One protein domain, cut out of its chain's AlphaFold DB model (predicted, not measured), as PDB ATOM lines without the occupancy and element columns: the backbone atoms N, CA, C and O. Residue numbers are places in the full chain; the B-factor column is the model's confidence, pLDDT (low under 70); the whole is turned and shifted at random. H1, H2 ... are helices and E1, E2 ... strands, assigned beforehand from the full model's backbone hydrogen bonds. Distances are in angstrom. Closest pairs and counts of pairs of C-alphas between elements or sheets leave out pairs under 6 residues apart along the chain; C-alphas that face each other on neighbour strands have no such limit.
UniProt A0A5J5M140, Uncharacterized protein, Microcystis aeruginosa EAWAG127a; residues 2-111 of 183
ATOM      1  N   SER A   2      39.183 -10.210 -30.343       52.38
ATOM      2  CA  SER A   2      39.524  -8.836 -30.767       52.38
ATOM      3  C   SER A   2      38.311  -7.943 -31.075       52.38
ATOM      4  O   SER A   2      38.271  -6.800 -30.636       52.38
ATOM      5  N   GLU A   3      37.287  -8.484 -31.740       64.19
ATOM      6  CA  GLU A   3      36.081  -7.722 -32.107       64.19
ATOM      7  C   GLU A   3      35.304  -7.182 -30.891       64.19
ATOM      8  O   GLU A   3      34.872  -6.036 -30.883       64.19
ATOM      9  N   ILE A   4      35.186  -7.975 -29.821       65.00
ATOM     10  CA  ILE A   4      34.449  -7.584 -28.609       65.00
ATOM     11  C   ILE A   4      35.185  -6.470 -27.858       65.00
ATOM     12  O   ILE A   4      34.561  -5.524 -27.388       65.00
ATOM     13  N   ALA A   5      36.516  -6.560 -27.753       63.91
ATOM     14  CA  ALA A   5      37.314  -5.529 -27.092       63.91
ATOM     15  C   ALA A   5      37.178  -4.179 -27.810       63.91
ATOM     16  O   ALA A   5      36.985  -3.155 -27.158       63.91
ATOM     17  N   LYS A   6      37.195  -4.197 -29.146       68.19
ATOM     18  CA  LYS A   6      36.983  -3.010 -29.973       68.19
ATOM     19  C   LYS A   6      35.590  -2.409 -29.768       68.19
ATOM     20  O   LYS A   6      35.471  -1.214 -29.531       68.19
ATOM     21  N   GLN A   7      34.549  -3.237 -29.773       70.38
ATOM     22  CA  GLN A   7      33.174  -2.795 -29.528       70.38
ATOM     23  C   GLN A   7      32.989  -2.160 -28.139       70.38
ATOM     24  O   GLN A   7      32.303  -1.151 -27.993       70.38
ATOM     25  N   ILE A   8      33.628  -2.701 -27.101       72.81
ATOM     26  CA  ILE A   8      33.547  -2.116 -25.755       72.81
ATOM     27  C   ILE A   8      34.326  -0.793 -25.686       72.81
ATOM     28  O   ILE A   8      33.804   0.202 -25.190       72.81
ATOM     29  N   VAL A   9      35.572  -0.772 -26.171       72.12
ATOM     30  CA  VAL A   9      36.496   0.361 -25.982       72.12
ATOM     31  C   VAL A   9      36.216   1.515 -26.945       72.12
ATOM     32  O   VAL A   9      36.260   2.671 -26.532       72.12
ATOM     33  N   GLU A  10      35.932   1.225 -28.215       77.31
ATOM     34  CA  GLU A  10      35.739   2.245 -29.254       77.31
ATOM     35  C   GLU A  10      34.267   2.613 -29.449       77.31
ATOM     36  O   GLU A  10      33.949   3.787 -29.637       77.31
ATOM     37  N   GLU A  11      33.360   1.633 -29.403       76.88
ATOM     38  CA  GLU A  11      31.927   1.864 -29.657       76.88
ATOM     39  C   GLU A  11      31.133   2.138 -28.372       76.88
ATOM     40  O   GLU A  11      29.968   2.537 -28.435       76.88
ATOM     41  N   GLY A  12      31.760   1.968 -27.203       75.56
ATOM     42  CA  GLY A  12      31.153   2.262 -25.907       75.56
ATOM     43  C   GLY A  12      29.995   1.332 -25.552       75.56
ATOM     44  O   GLY A  12      29.071   1.753 -24.851       75.56
ATOM     45  N   ILE A  13      30.007   0.086 -26.043       80.69
ATOM     46  CA  ILE A  13      29.006  -0.905 -25.641       80.69
ATOM     47  C   ILE A  13      29.118  -1.147 -24.131       80.69
ATOM     48  O   ILE A  13      30.170  -1.549 -23.635       80.69
ATOM     49  N   ASP A  14      28.011  -0.936 -23.410       84.19
ATOM     50  CA  ASP A  14      27.911  -1.233 -21.978       84.19
ATOM     51  C   ASP A  14      27.959  -2.752 -21.770       84.19
ATOM     52  O   ASP A  14      26.978  -3.460 -22.013       84.19
ATOM     53  N   ALA A  15      29.131  -3.241 -21.367       86.50
ATOM     54  CA  ALA A  15      29.367  -4.634 -21.032       86.50
ATOM     55  C   ALA A  15      29.570  -4.783 -19.522       86.50
ATOM     56  O   ALA A  15      30.409  -4.103 -18.926       86.50
ATOM     57  N   LYS A  16      28.836  -5.708 -18.899       88.06
ATOM     58  CA  LYS A  16      28.952  -6.003 -17.464       88.06
ATOM     59  C   LYS A  16      29.558  -7.375 -17.261       88.06
ATOM     60  O   LYS A  16      29.143  -8.343 -17.890       88.06
ATOM     61  N   PHE A  17      30.531  -7.449 -16.365       87.06
ATOM     62  CA  PHE A  17      31.257  -8.669 -16.056       87.06
ATOM     63  C   PHE A  17      30.876  -9.136 -14.657       87.06
ATOM     64  O   PHE A  17      30.852  -8.339 -13.721       87.06
ATOM     65  N   PHE A  18      30.601 -10.427 -14.523       86.00
ATOM     66  CA  PHE A  18      30.255 -11.054 -13.257       86.00
ATOM     67  C   PHE A  18      31.088 -12.319 -13.065       86.00
ATOM     68  O   PHE A  18      31.188 -13.142 -13.975       86.00
ATOM     69  N   SER A  19      31.650 -12.494 -11.874       83.31
ATOM     70  CA  SER A  19      32.296 -13.726 -11.421       83.31
ATOM     71  C   SER A  19      31.462 -14.363 -10.306       83.31
ATOM     72  O   SER A  19      30.746 -13.672  -9.581       83.31
ATOM     73  N   GLN A  20      31.542 -15.691 -10.169       69.56
ATOM     74  CA  GLN A  20      30.993 -16.440  -9.025       69.56
ATOM     75  C   GLN A  20      29.482 -16.237  -8.779       69.56
ATOM     76  O   GLN A  20      29.006 -16.226  -7.637       69.56
ATOM     77  N   LEU A  21      28.693 -16.087  -9.846       77.19
ATOM     78  CA  LEU A  21      27.239 -16.002  -9.723       77.19
ATOM     79  C   LEU A  21      26.646 -17.342  -9.265       77.19
ATOM     80  O   LEU A  21      27.132 -18.413  -9.609       77.19
ATOM     81  N   LYS A  22      25.525 -17.306  -8.534       80.88
ATOM     82  CA  LYS A  22      24.751 -18.519  -8.210       80.88
ATOM     83  C   LYS A  22      23.979 -19.010  -9.440       80.88
ATOM     84  O   LYS A  22      22.757 -18.889  -9.510       80.88
ATOM     85  N   THR A  23      24.709 -19.536 -10.412       85.31
ATOM     86  CA  THR A  23      24.233 -20.027 -11.710       85.31
ATOM     87  C   THR A  23      24.838 -21.398 -12.009       85.31
ATOM     88  O   THR A  23      25.764 -21.823 -11.330       85.31
ATOM     89  N   PHE A  24      24.313 -22.119 -13.002       90.19
ATOM     90  CA  PHE A  24      24.861 -23.433 -13.375       90.19
ATOM     91  C   PHE A  24      26.190 -23.325 -14.138       90.19
ATOM     92  O   PHE A  24      26.998 -24.243 -14.085       90.19
ATOM     93  N   VAL A  25      26.398 -22.212 -14.849       91.25
ATOM     94  CA  VAL A  25      27.630 -21.878 -15.581       91.25
ATOM     95  C   VAL A  25      28.073 -20.501 -15.090       91.25
ATOM     96  O   VAL A  25      27.465 -19.491 -15.458       91.25
ATOM     97  N   ASP A  26      29.057 -20.480 -14.192       84.69
ATOM     98  CA  ASP A  26      29.256 -19.398 -13.218       84.69
ATOM     99  C   ASP A  26      30.665 -18.793 -13.146       84.69
ATOM    100  O   ASP A  26      30.812 -17.717 -12.563       84.69
ATOM    101  N   ASP A  27      31.685 -19.440 -13.720       89.12
ATOM    102  CA  ASP A  27      33.072 -18.966 -13.583       89.12
ATOM    103  C   ASP A  27      33.243 -17.534 -14.120       89.12
ATOM    104  O   ASP A  27      33.935 -16.722 -13.506       89.12
ATOM    105  N   LEU A  28      32.596 -17.210 -15.244       91.06
ATOM    106  CA  LEU A  28      32.512 -15.846 -15.768       91.06
ATOM    107  C   LEU A  28      31.227 -15.656 -16.579       91.06
ATOM    108  O   LEU A  28      30.916 -16.455 -17.460       91.06
ATOM    109  N   VAL A  29      30.519 -14.557 -16.343       91.88
ATOM    110  CA  VAL A  29      29.376 -14.123 -17.152       91.88
ATOM    111  C   VAL A  29      29.642 -12.722 -17.679       91.88
ATOM    112  O   VAL A  29      30.069 -11.842 -16.934       91.88
ATOM    113  N   ILE A  30      29.400 -12.527 -18.972       90.94
ATOM    114  CA  ILE A  30      29.519 -11.233 -19.638       90.94
ATOM    115  C   ILE A  30      28.164 -10.878 -20.236       90.94
ATOM    116  O   ILE A  30      27.632 -11.616 -21.070       90.94
ATOM    117  N   ASP A  31      27.636  -9.736 -19.822       90.06
ATOM    118  CA  ASP A  31      26.378  -9.183 -20.300       90.06
ATOM    119  C   ASP A  31      26.629  -8.041 -21.260       90.06
ATOM    120  O   ASP A  31      27.150  -7.002 -20.868       90.06
ATOM    121  N   PHE A  32      26.166  -8.221 -22.485       89.06
ATOM    122  CA  PHE A  32      25.976  -7.170 -23.471       89.06
ATOM    123  C   PHE A  32      24.483  -6.820 -23.564       89.06
ATOM    124  O   PHE A  32      23.640  -7.609 -23.128       89.06
ATOM    125  N   PRO A  33      24.107  -5.694 -24.200       86.12
ATOM    126  CA  PRO A  33      22.708  -5.271 -24.293       86.12
ATOM    127  C   PRO A  33      21.736  -6.311 -24.874       86.12
ATOM    128  O   PRO A  33      20.561  -6.296 -24.520       86.12
ATOM    129  N   LYS A  34      22.206  -7.208 -25.753       87.69
ATOM    130  CA  LYS A  34      21.380  -8.250 -26.398       87.69
ATOM    131  C   LYS A  34      21.884  -9.674 -26.199       87.69
ATOM    132  O   LYS A  34      21.175 -10.625 -26.504       87.69
ATOM    133  N   LEU A  35      23.101  -9.830 -25.693       90.75
ATOM    134  CA  LEU A  35      23.791 -11.109 -25.631       90.75
ATOM    135  C   LEU A  35      24.344 -11.316 -24.232       90.75
ATOM    136  O   LEU A  35      25.094 -10.485 -23.730       90.75
ATOM    137  N   ARG A  36      24.032 -12.461 -23.633       93.75
ATOM    138  CA  ARG A  36      24.704 -12.929 -22.422       93.75
ATOM    139  C   ARG A  36      25.586 -14.123 -22.748       93.75
ATOM    140  O   ARG A  36      25.110 -15.121 -23.294       93.75
ATOM    141  N   ILE A  37      26.857 -14.041 -22.375       95.12
ATOM    142  CA  ILE A  37      27.814 -15.131 -22.549       95.12
ATOM    143  C   ILE A  37      28.214 -15.669 -21.184       95.12
ATOM    144  O   ILE A  37      28.718 -14.927 -20.347       95.12
ATOM    145  N   HIS A  38      28.025 -16.967 -20.969       95.88
ATOM    146  CA  HIS A  38      28.514 -17.659 -19.781       95.88
ATOM    147  C   HIS A  38      29.730 -18.502 -20.133       95.88
ATOM    148  O   HIS A  38      29.733 -19.202 -21.144       95.88
ATOM    149  N   TYR A  39      30.725 -18.507 -19.263       94.94
ATOM    150  CA  TYR A  39      31.922 -19.317 -19.378       94.94
ATOM    151  C   TYR A  39      32.048 -20.226 -18.161       94.94
ATOM    152  O   TYR A  39      31.918 -19.783 -17.024       94.94
ATOM    153  N   GLN A  40      32.353 -21.495 -18.418       94.31
ATOM    154  CA  GLN A  40      32.823 -22.443 -17.417       94.31
ATOM    155  C   GLN A  40      34.236 -22.884 -17.782       94.31
ATOM    156  O   GLN A  40      34.481 -23.420 -18.864       94.31
ATOM    157  N   LEU A  41      35.160 -22.732 -16.849       92.50
ATOM    158  CA  LEU A  41      36.510 -23.253 -16.889       92.50
ATOM    159  C   LEU A  41      36.534 -24.699 -16.383       92.50
ATOM    160  O   LEU A  41      36.025 -25.033 -15.312       92.50
ATOM    161  N   LYS A  42      37.194 -25.586 -17.129       90.31
ATOM    162  CA  LYS A  42      37.538 -26.933 -16.662       90.31
ATOM    163  C   LYS A  42      39.018 -27.205 -16.919       90.31
ATOM    164  O   LYS A  42      39.417 -27.719 -17.960       90.31
ATOM    165  N   ASN A  43      39.823 -26.922 -15.899       79.62
ATOM    166  CA  ASN A  43      41.269 -27.148 -15.898       79.62
ATOM    167  C   ASN A  43      41.604 -28.574 -15.435       79.62
ATOM    168  O   ASN A  43      42.181 -28.771 -14.366       79.62
ATOM    169  N   LYS A  44      41.204 -29.593 -16.207       79.06
ATOM    170  CA  LYS A  44      41.615 -30.987 -15.961       79.06
ATOM    171  C   LYS A  44      42.333 -31.558 -17.172       79.06
ATOM    172  O   LYS A  44      41.793 -31.587 -18.273       79.06
ATOM    173  N   GLU A  45      43.511 -32.131 -16.943       67.38
ATOM    174  CA  GLU A  45      44.342 -32.685 -18.019       67.38
ATOM    175  C   GLU A  45      43.707 -33.882 -18.742       67.38
ATOM    176  O   GLU A  45      43.980 -34.100 -19.927       67.38
ATOM    177  N   LYS A  46      42.838 -34.655 -18.071       72.62
ATOM    178  CA  LYS A  46      42.119 -35.816 -18.633       72.62
ATOM    179  C   LYS A  46      40.714 -35.960 -18.038       72.62
ATOM    180  O   LYS A  46      40.445 -35.488 -16.936       72.62
ATOM    181  N   GLY A  47      39.845 -36.675 -18.758       77.00
ATOM    182  CA  GLY A  47      38.575 -37.183 -18.224       77.00
ATOM    183  C   GLY A  47      37.414 -36.189 -18.194       77.00
ATOM    184  O   GLY A  47      36.460 -36.414 -17.456       77.00
ATOM    185  N   ILE A  48      37.477 -35.099 -18.965       89.00
ATOM    186  CA  ILE A  48      36.317 -34.224 -19.166       89.00
ATOM    187  C   ILE A  48      35.449 -34.816 -20.279       89.00
ATOM    188  O   ILE A  48      35.934 -35.096 -21.375       89.00
ATOM    189  N   SER A  49      34.163 -34.984 -19.995       92.44
ATOM    190  CA  SER A  49      33.130 -35.325 -20.967       92.44
ATOM    191  C   SER A  49      31.864 -34.532 -20.653       92.44
ATOM    192  O   SER A  49      31.681 -34.054 -19.533       92.44
ATOM    193  N   TRP A  50      30.988 -34.389 -21.646       95.56
ATOM    194  CA  TRP A  50      29.713 -33.692 -21.479       95.56
ATOM    195  C   TRP A  50      28.798 -34.365 -20.450       95.56
ATOM    196  O   TRP A  50      28.066 -33.684 -19.738       95.56
ATOM    197  N   GLY A  51      28.863 -35.693 -20.337       92.44
ATOM    198  CA  GLY A  51      27.836 -36.468 -19.646       92.44
ATOM    199  C   GLY A  51      26.512 -36.435 -20.414       92.44
ATOM    200  O   GLY A  51      26.509 -36.301 -21.635       92.44
ATOM    201  N   ASN A  52      25.398 -36.585 -19.700       85.12
ATOM    202  CA  ASN A  52      24.048 -36.566 -20.260       85.12
ATOM    203  C   ASN A  52      23.252 -35.423 -19.612       85.12
ATOM    204  O   ASN A  52      23.344 -35.242 -18.400       85.12
ATOM    205  N   SER A  53      22.460 -34.694 -20.400       81.38
ATOM    206  CA  SER A  53      21.618 -33.580 -19.949       81.38
ATOM    207  C   SER A  53      20.615 -33.928 -18.850       81.38
ATOM    208  O   SER A  53      20.141 -33.009 -18.202       81.38
ATOM    209  N   ASP A  54      20.325 -35.207 -18.604       83.25
ATOM    210  CA  ASP A  54      19.449 -35.663 -17.512       83.25
ATOM    211  C   ASP A  54      20.226 -36.068 -16.247       83.25
ATOM    212  O   ASP A  54      19.654 -36.303 -15.181       83.25
ATOM    213  N   THR A  55      21.554 -36.173 -16.341       88.88
ATOM    214  CA  THR A  55      22.416 -36.520 -15.207       88.88
ATOM    215  C   THR A  55      22.826 -35.256 -14.470       88.88
ATOM    216  O   THR A  55      23.652 -34.486 -14.965       88.88
ATOM    217  N   LEU A  56      22.281 -35.075 -13.264       87.12
ATOM    218  CA  LEU A  56      22.612 -33.963 -12.372       87.12
ATOM    219  C   LEU A  56      24.127 -33.758 -12.247       87.12
ATOM    220  O   LEU A  56      24.876 -34.719 -12.053       87.12
ATOM    221  N   LYS A  57      24.553 -32.489 -12.286       85.25
ATOM    222  CA  LYS A  57      25.958 -32.047 -12.174       85.25
ATOM    223  C   LYS A  57      26.875 -32.516 -13.309       85.25
ATOM    224  O   LYS A  57      28.099 -32.454 -13.178       85.25
ATOM    225  N   SER A  58      26.318 -33.044 -14.397       94.25
ATOM    226  CA  SER A  58      27.078 -33.183 -15.636       94.25
ATOM    227  C   SER A  58      27.160 -31.837 -16.349       94.25
ATOM    228  O   SER A  58      26.273 -30.998 -16.214       94.25
ATOM    229  N   ILE A  59      28.194 -31.653 -17.168       95.12
ATOM    230  CA  ILE A  59      28.379 -30.402 -17.912       95.12
ATOM    231  C   ILE A  59      27.189 -30.158 -18.851       95.12
ATOM    232  O   ILE A  59      26.713 -29.034 -18.965       95.12
ATOM    233  N   ALA A  60      26.676 -31.212 -19.494       96.88
ATOM    234  CA  ALA A  60      25.503 -31.122 -20.353       96.88
ATOM    235  C   ALA A  60      24.253 -30.681 -19.582       96.88
ATOM    236  O   ALA A  60      23.509 -29.837 -20.077       96.88
ATOM    237  N   TYR A  61      24.039 -31.221 -18.376       96.31
ATOM    238  CA  TYR A  61      22.929 -30.817 -17.510       96.31
ATOM    239  C   TYR A  61      23.049 -29.346 -17.107       96.31
ATOM    240  O   TYR A  61      22.069 -28.606 -17.199       96.31
ATOM    241  N   ASP A  62      24.241 -28.912 -16.696       96.06
ATOM    242  CA  ASP A  62      24.485 -27.540 -16.245       96.06
ATOM    243  C   ASP A  62      24.262 -26.538 -17.391       96.06
ATOM    244  O   ASP A  62      23.557 -25.542 -17.224       96.06
ATOM    245  N   PHE A  63      24.773 -26.840 -18.590       97.56
ATOM    246  CA  PHE A  63      24.596 -25.995 -19.775       97.56
ATOM    247  C   PHE A  63      23.131 -25.941 -20.215       97.56
ATOM    248  O   PHE A  63      22.593 -24.860 -20.454       97.56
ATOM    249  N   TYR A  64      22.458 -27.091 -20.272       97.12
ATOM    250  CA  TYR A  64      21.033 -27.145 -20.586       97.12
ATOM    251  C   TYR A  64      20.216 -26.313 -19.589       97.12
ATOM    252  O   TYR A  64      19.438 -25.443 -19.979       97.12
ATOM    253  N   SER A  65      20.437 -26.522 -18.290       96.25
ATOM    254  CA  SER A  65      19.703 -25.834 -17.227       96.25
ATOM    255  C   SER A  65      19.947 -24.325 -17.241       96.25
ATOM    256  O   SER A  65      18.997 -23.554 -17.087       96.25
ATOM    257  N   GLN A  66      21.187 -23.886 -17.492       96.81
ATOM    258  CA  GLN A  66      21.499 -22.463 -17.619       96.81
ATOM    259  C   GLN A  66      20.759 -21.821 -18.792       96.81
ATOM    260  O   GLN A  66      20.167 -20.754 -18.633       96.81
ATOM    261  N   TYR A  67      20.749 -22.476 -19.955       96.88
ATOM    262  CA  TYR A  67      20.034 -21.964 -21.120       96.88
ATOM    263  C   TYR A  67      18.531 -21.830 -20.846       96.88
ATOM    264  O   TYR A  67      17.946 -20.786 -21.118       96.88
ATOM    265  N   ARG A  68      17.915 -22.831 -20.203       96.12
ATOM    266  CA  ARG A  68      16.491 -22.779 -19.822       96.12
ATOM    267  C   ARG A  68      16.171 -21.632 -18.861       96.12
ATOM    268  O   ARG A  68      15.107 -21.018 -18.978       96.12
ATOM    269  N   ILE A  69      17.070 -21.321 -17.925       94.94
ATOM    270  CA  ILE A  69      16.929 -20.139 -17.060       94.94
ATOM    271  C   ILE A  69      16.981 -18.864 -17.901       94.94
ATOM    272  O   ILE A  69      16.101 -18.016 -17.761       94.94
ATOM    273  N   ASN A  70      17.961 -18.757 -18.799       94.88
ATOM    274  CA  ASN A  70      18.140 -17.594 -19.666       94.88
ATOM    275  C   ASN A  70      16.925 -17.350 -20.580       94.88
ATOM    276  O   ASN A  70      16.468 -16.213 -20.700       94.88
ATOM    277  N   GLU A  71      16.337 -18.410 -21.142       94.62
ATOM    278  CA  GLU A  71      15.079 -18.334 -21.898       94.62
ATOM    279  C   GLU A  71      13.914 -17.849 -21.022       94.62
ATOM    280  O   GLU A  71      13.099 -17.032 -21.447       94.62
ATOM    281  N   THR A  72      13.838 -18.320 -19.773       94.12
ATOM    282  CA  THR A  72      12.761 -17.952 -18.837       94.12
ATOM    283  C   THR A  72      12.794 -16.463 -18.495       94.12
ATOM    284  O   THR A  72      11.743 -15.825 -18.410       94.12
ATOM    285  N   ILE A  73      13.990 -15.887 -18.349       91.19
ATOM    286  CA  ILE A  73      14.174 -14.444 -18.135       91.19
ATOM    287  C   ILE A  73      14.172 -13.635 -19.445       91.19
ATOM    288  O   ILE A  73      14.399 -12.429 -19.405       91.19
ATOM    289  N   LYS A  74      13.861 -14.279 -20.580       92.00
ATOM    290  CA  LYS A  74      13.708 -13.674 -21.912       92.00
ATOM    291  C   LYS A  74      14.943 -12.909 -22.394       92.00
ATOM    292  O   LYS A  74      14.810 -11.832 -22.971       92.00
ATOM    293  N   LEU A  75      16.133 -13.463 -22.166       90.75
ATOM    294  CA  LEU A  75      17.333 -12.957 -22.834       90.75
ATOM    295  C   LEU A  75      17.196 -13.142 -24.347       90.75
ATOM    296  O   LEU A  75      16.761 -14.201 -24.797       90.75
ATOM    297  N   GLU A  76      17.554 -12.109 -25.113       92.00
ATOM    298  CA  GLU A  76      17.476 -12.144 -26.579       92.00
ATOM    299  C   GLU A  76      18.428 -13.202 -27.144       92.00
ATOM    300  O   GLU A  76      18.003 -14.094 -27.879       92.00
ATOM    301  N   GLU A  77      19.701 -13.145 -26.748       94.31
ATOM    302  CA  GLU A  77      20.720 -14.099 -27.165       94.31
ATOM    303  C   GLU A  77      21.500 -14.644 -25.964       94.31
ATOM    304  O   GLU A  77      21.778 -13.960 -24.974       94.31
ATOM    305  N   THR A  78      21.862 -15.923 -26.041       95.50
ATOM    306  CA  THR A  78      22.664 -16.607 -25.026       95.50
ATOM    307  C   THR A  78      23.699 -17.491 -25.691       95.50
ATOM    308  O   THR A  78      23.374 -18.280 -26.578       95.50
ATOM    309  N   GLN A  79      24.926 -17.419 -25.184       97.00
ATOM    310  CA  GLN A  79      25.997 -18.337 -25.536       97.00
ATOM    311  C   GLN A  79      26.619 -18.923 -24.268       97.00
ATOM    312  O   GLN A  79      26.896 -18.215 -23.302       97.00
ATOM    313  N   LEU A  80      26.836 -20.234 -24.263       97.81
ATOM    314  CA  LEU A  80      27.478 -20.964 -23.180       97.81
ATOM    315  C   LEU A  80      28.803 -21.540 -23.676       97.81
ATOM    316  O   LEU A  80      28.881 -22.186 -24.722       97.81
ATOM    317  N   CYS A  81      29.860 -21.316 -22.915       97.81
ATOM    318  CA  CYS A  81      31.225 -21.523 -23.357       97.81
ATOM    319  C   CYS A  81      31.955 -22.418 -22.360       97.81
ATOM    320  O   CYS A  81      32.173 -22.045 -21.212       97.81
ATOM    321  N   LEU A  82      32.381 -23.598 -22.799       97.12
ATOM    322  CA  LEU A  82      33.274 -24.447 -22.018       97.12
ATOM    323  C   LEU A  82      34.723 -24.134 -22.392       97.12
ATOM    324  O   LEU A  82      35.088 -24.227 -23.560       97.12
ATOM    325  N   VAL A  83      35.572 -23.814 -21.423       95.56
ATOM    326  CA  VAL A  83      36.997 -23.549 -21.650       95.56
ATOM    327  C   VAL A  83      37.824 -24.684 -21.056       95.56
ATOM    328  O   VAL A  83      37.675 -25.030 -19.884       95.56
ATOM    329  N   THR A  84      38.714 -25.263 -21.859       94.69
ATOM    330  CA  THR A  84      39.681 -26.280 -21.417       94.69
ATOM    331  C   THR A  84      41.105 -25.859 -21.762       94.69
ATOM    332  O   THR A  84      41.364 -25.224 -22.787       94.69
ATOM    333  N   ASN A  85      42.047 -26.267 -20.916       92.69
ATOM    334  CA  ASN A  85      43.475 -26.052 -21.113       92.69
ATOM    335  C   ASN A  85      44.162 -27.151 -21.941       92.69
ATOM    336  O   ASN A  85      45.380 -27.123 -22.115       92.69
ATOM    337  N   ASN A  86      43.408 -28.113 -22.479       92.38
ATOM    338  CA  ASN A  86      43.936 -29.193 -23.308       92.38
ATOM    339  C   ASN A  86      43.348 -29.140 -24.727       92.38
ATOM    340  O   ASN A  86      42.148 -29.322 -24.932       92.38
ATOM    341  N   LYS A  87      44.209 -28.937 -25.732       92.31
ATOM    342  CA  LYS A  87      43.787 -28.775 -27.134       92.31
ATOM    343  C   LYS A  87      43.096 -30.022 -27.690       92.31
ATOM    344  O   LYS A  87      42.076 -29.915 -28.366       92.31
ATOM    345  N   THR A  88      43.610 -31.209 -27.376       93.25
ATOM    346  CA  THR A  88      43.017 -32.482 -27.812       93.25
ATOM    347  C   THR A  88      41.626 -32.670 -27.216       93.25
ATOM    348  O   THR A  88      40.700 -33.072 -27.923       93.25
ATOM    349  N   GLN A  89      41.450 -32.328 -25.937       92.56
ATOM    350  CA  GLN A  89      40.133 -32.349 -25.305       92.56
ATOM    351  C   GLN A  89      39.185 -31.330 -25.927       92.56
ATOM    352  O   GLN A  89      38.043 -31.683 -26.192       92.56
ATOM    353  N   GLN A  90      39.640 -30.102 -26.195       95.38
ATOM    354  CA  GLN A  90      38.809 -29.083 -26.837       95.38
ATOM    355  C   GLN A  90      38.256 -29.585 -28.172       95.38
ATOM    356  O   GLN A  90      37.055 -29.473 -28.421       95.38
ATOM    357  N   ILE A  91      39.106 -30.192 -29.004       95.88
ATOM    358  CA  ILE A  91      38.703 -30.761 -30.295       95.88
ATOM    359  C   ILE A  91      37.685 -31.885 -30.096       95.88
ATOM    360  O   ILE A  91      36.688 -31.947 -30.813       95.88
ATOM    361  N   HIS A  92      37.932 -32.781 -29.137       95.38
ATOM    362  CA  HIS A  92      37.015 -33.875 -28.842       95.38
ATOM    363  C   HIS A  92      35.653 -33.352 -28.370       95.38
ATOM    364  O   HIS A  92      34.643 -33.669 -28.990       95.38
ATOM    365  N   LEU A  93      35.633 -32.501 -27.342       96.44
ATOM    366  CA  LEU A  93      34.424 -31.919 -26.759       96.44
ATOM    367  C   LEU A  93      33.630 -31.109 -27.785       96.44
ATOM    368  O   LEU A  93      32.411 -31.219 -27.812       96.44
ATOM    369  N   SER A  94      34.301 -30.370 -28.675       97.44
ATOM    370  CA  SER A  94      33.640 -29.636 -29.766       97.44
ATOM    371  C   SER A  94      32.916 -30.560 -30.747       97.44
ATOM    372  O   SER A  94      31.881 -30.200 -31.300       97.44
ATOM    373  N   LYS A  95      33.457 -31.760 -30.988       97.06
ATOM    374  CA  LYS A  95      32.848 -32.755 -31.885       97.06
ATOM    375  C   LYS A  95      31.736 -33.549 -31.209       97.06
ATOM    376  O   LYS A  95      30.881 -34.085 -31.906       97.06
ATOM    377  N   THR A  96      31.760 -33.641 -29.883       96.94
ATOM    378  CA  THR A  96      30.843 -34.470 -29.093       96.94
ATOM    379  C   THR A  96      29.819 -33.662 -28.301       96.94
ATOM    380  O   THR A  96      29.201 -34.216 -27.395       96.94
ATOM    381  N   ILE A  97      29.614 -32.381 -28.636       97.50
ATOM    382  CA  ILE A  97      28.561 -31.559 -28.023       97.50
ATOM    383  C   ILE A  97      27.198 -32.247 -28.231       97.50
ATOM    384  O   ILE A  97      26.847 -32.518 -29.387       97.50
ATOM    385  N   PRO A  98      26.429 -32.517 -27.158       97.19
ATOM    386  CA  PRO A  98      25.083 -33.073 -27.261       97.19
ATOM    387  C   PRO A  98      24.168 -32.206 -28.130       97.19
ATOM    388  O   PRO A  98      24.232 -30.975 -28.081       97.19
ATOM    389  N   SER A  99      23.307 -32.843 -28.926       96.19
ATOM    390  CA  SER A  99      22.391 -32.168 -29.858       96.19
ATOM    391  C   SER A  99      21.496 -31.129 -29.186       96.19
ATOM    392  O   SER A  99      21.219 -30.087 -29.771       96.19
ATOM    393  N   GLU A 100      21.092 -31.401 -27.952       95.44
ATOM    394  CA  GLU A 100      20.178 -30.617 -27.129       95.44
ATOM    395  C   GLU A 100      20.762 -29.255 -26.745       95.44
ATOM    396  O   GLU A 100      20.017 -28.293 -26.558       95.44
ATOM    397  N   ILE A 101      22.093 -29.164 -26.644       96.94
ATOM    398  CA  ILE A 101      22.793 -27.942 -26.228       96.94
ATOM    399  C   ILE A 101      23.624 -27.310 -27.349       96.94
ATOM    400  O   ILE A 101      24.159 -26.212 -27.199       96.94
ATOM    401  N   LYS A 102      23.735 -27.990 -28.496       97.12
ATOM    402  CA  LYS A 102      24.673 -27.659 -29.574       97.12
ATOM    403  C   LYS A 102      24.520 -26.246 -30.133       97.12
ATOM    404  O   LYS A 102      25.520 -25.632 -30.484       97.12
ATOM    405  N   ASN A 103      23.295 -25.733 -30.209       97.06
ATOM    406  CA  ASN A 103      23.007 -24.467 -30.893       97.06
ATOM    407  C   ASN A 103      23.451 -23.221 -30.117       97.06
ATOM    408  O   ASN A 103      23.600 -22.164 -30.715       97.06
ATOM    409  N   TYR A 104      23.672 -23.344 -28.810       96.69
ATOM    410  CA  TYR A 104      24.090 -22.240 -27.941       96.69
ATOM    411  C   TYR A 104      25.393 -22.546 -27.200       96.69
ATOM    412  O   TYR A 104      25.792 -21.789 -26.321       96.69
ATOM    413  N   THR A 105      26.066 -23.650 -27.534       98.06
ATOM    414  CA  THR A 105      27.262 -24.114 -26.827       98.06
ATOM    415  C   THR A 105      28.503 -24.011 -27.701       98.06
ATOM    416  O   THR A 105      28.505 -24.389 -28.868       98.06
ATOM    417  N   SER A 106      29.600 -23.535 -27.121       97.69
ATOM    418  CA  SER A 106      30.924 -23.488 -27.743       97.69
ATOM    419  C   SER A 106      31.986 -24.057 -26.805       97.69
ATOM    420  O   SER A 106      31.833 -24.009 -25.585       97.69
ATOM    421  N   VAL A 107      33.080 -24.585 -27.363       97.44
ATOM    422  CA  VAL A 107      34.230 -25.054 -26.574       97.44
ATOM    423  C   VAL A 107      35.491 -24.327 -27.011       97.44
ATOM    424  O   VAL A 107      35.900 -24.420 -28.170       97.44
ATOM    425  N   PHE A 108      36.142 -23.658 -26.069       95.75
ATOM    426  CA  PHE A 108      37.365 -22.904 -26.288       95.75
ATOM    427  C   PHE A 108      38.572 -23.604 -25.683       95.75
ATOM    428  O   PHE A 108      38.499 -24.293 -24.664       95.75
ATOM    429  N   TYR A 109      39.704 -23.410 -26.348       94.75
ATOM    430  CA  TYR A 109      41.004 -23.771 -25.820       94.75
ATOM    431  C   TYR A 109      41.659 -22.501 -25.306       94.75
ATOM    432  O   TYR A 109      41.758 -21.529 -26.054       94.75
ATOM    433  N   PHE A 110      42.137 -22.538 -24.071       93.75
ATOM    434  CA  PHE A 110      42.968 -21.478 -23.525       93.75
ATOM    435  C   PHE A 110      44.162 -22.106 -22.820       93.75
ATOM    436  O   PHE A 110      43.988 -22.893 -21.889       93.75
ATOM    437  N   TYR A 111      45.373 -21.809 -23.288       92.12
ATOM    438  CA  TYR A 111      46.577 -22.324 -22.651       92.12
ATOM    439  C   TYR A 111      46.685 -21.793 -21.219       92.12
ATOM    440  O   TYR A 111      46.505 -20.603 -20.970       92.12
TER     441      TYR A 111
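This is residues 2 to 111 of the 183 residues of an uncharacterized protein of Microcystis aeruginosa EAWAG127a (UniProt A0A5J5M140). A twisted sheet of five strands has two helices, H2 and H3, packed over one face, each running along the strands, while a third helix, H1, lies off the sheet. The printed part has 110 residues, with three named helices and five named strands in the order H1 E1 E2 E3 H2 E4 H3 E5. The sheet runs E1, E2, E3, E4, E5 and is mixed, antiparallel from E1 to E3 and parallel from E3 to E5. The class is mixed, helices and strands; the whole is compact, with a radius of gyration of the C-alphas of 14.2 A and spans of 41 by 33 by 24 A.

H1, residues 2 to 9, is not on the sheet. E1, residues 16 to 18, is an edge strand and antiparallel to E2, residues 28 to 31, with N 18 and O 29 2.8 A apart. E2 is antiparallel to E3, residues 35 to 42, with N 39 and O 28 2.7 A apart. E1, E2 and E3 form a meander, each strand the antiparallel neighbour of the one before, and E1 and E2, like E2 and E3, are a hairpin. H2, residues 59 to 72, is on the sheet at a height of 9.5 A and runs along E4, residues 77 to 84, at 18 degrees on the local plane. It is over E4 and only just not over E3, on which 2 of its C-alphas fall; the closest C-alphas of H2 and E4, those of Phe 63 and Leu 80, are 6.7 A apart. E4 is parallel to E3, with N 81 and O 38 2.8 A apart. H3, residues 87 to 95, is on the sheet at a height of 7.8 A and over E5, residues 105 to 109, the other edge strand; the closest C-alphas, those of Ser 94 and Val 107, are 5.6 A apart. E5 is parallel to E4, with N 106 and O 80 2.8 A apart. E3, H2, E4 and E4, H3, E5 are strand-helix-strand units, two parallel neighbour strands with a helix between, each with a right-handed crossover. With H2 and H3 on one face of the sheet, the arrangement has two layers. H2 and H3 are apart. In H1, H2 and H3 every O i to N i+4 pair is within hydrogen-bond range.

H1 begins at C-alpha 2 (39.524, -8.836, -30.767). E3 measures 22.8 A from first to last C-alpha, H2 20.0 A and E4 23.3 A. E5 ends at C-alpha 109 (41.004, -23.771, -25.820).

The C-alphas of Glu 10 and Thr 55, the two farthest apart, are 43.3 A apart. The printed part has no cut. The link from E3 to H2, residues 43 to 58, is long. The mean pLDDT of the printed part is 89.2; residues 2 to 6, 20 and 45 are under 70.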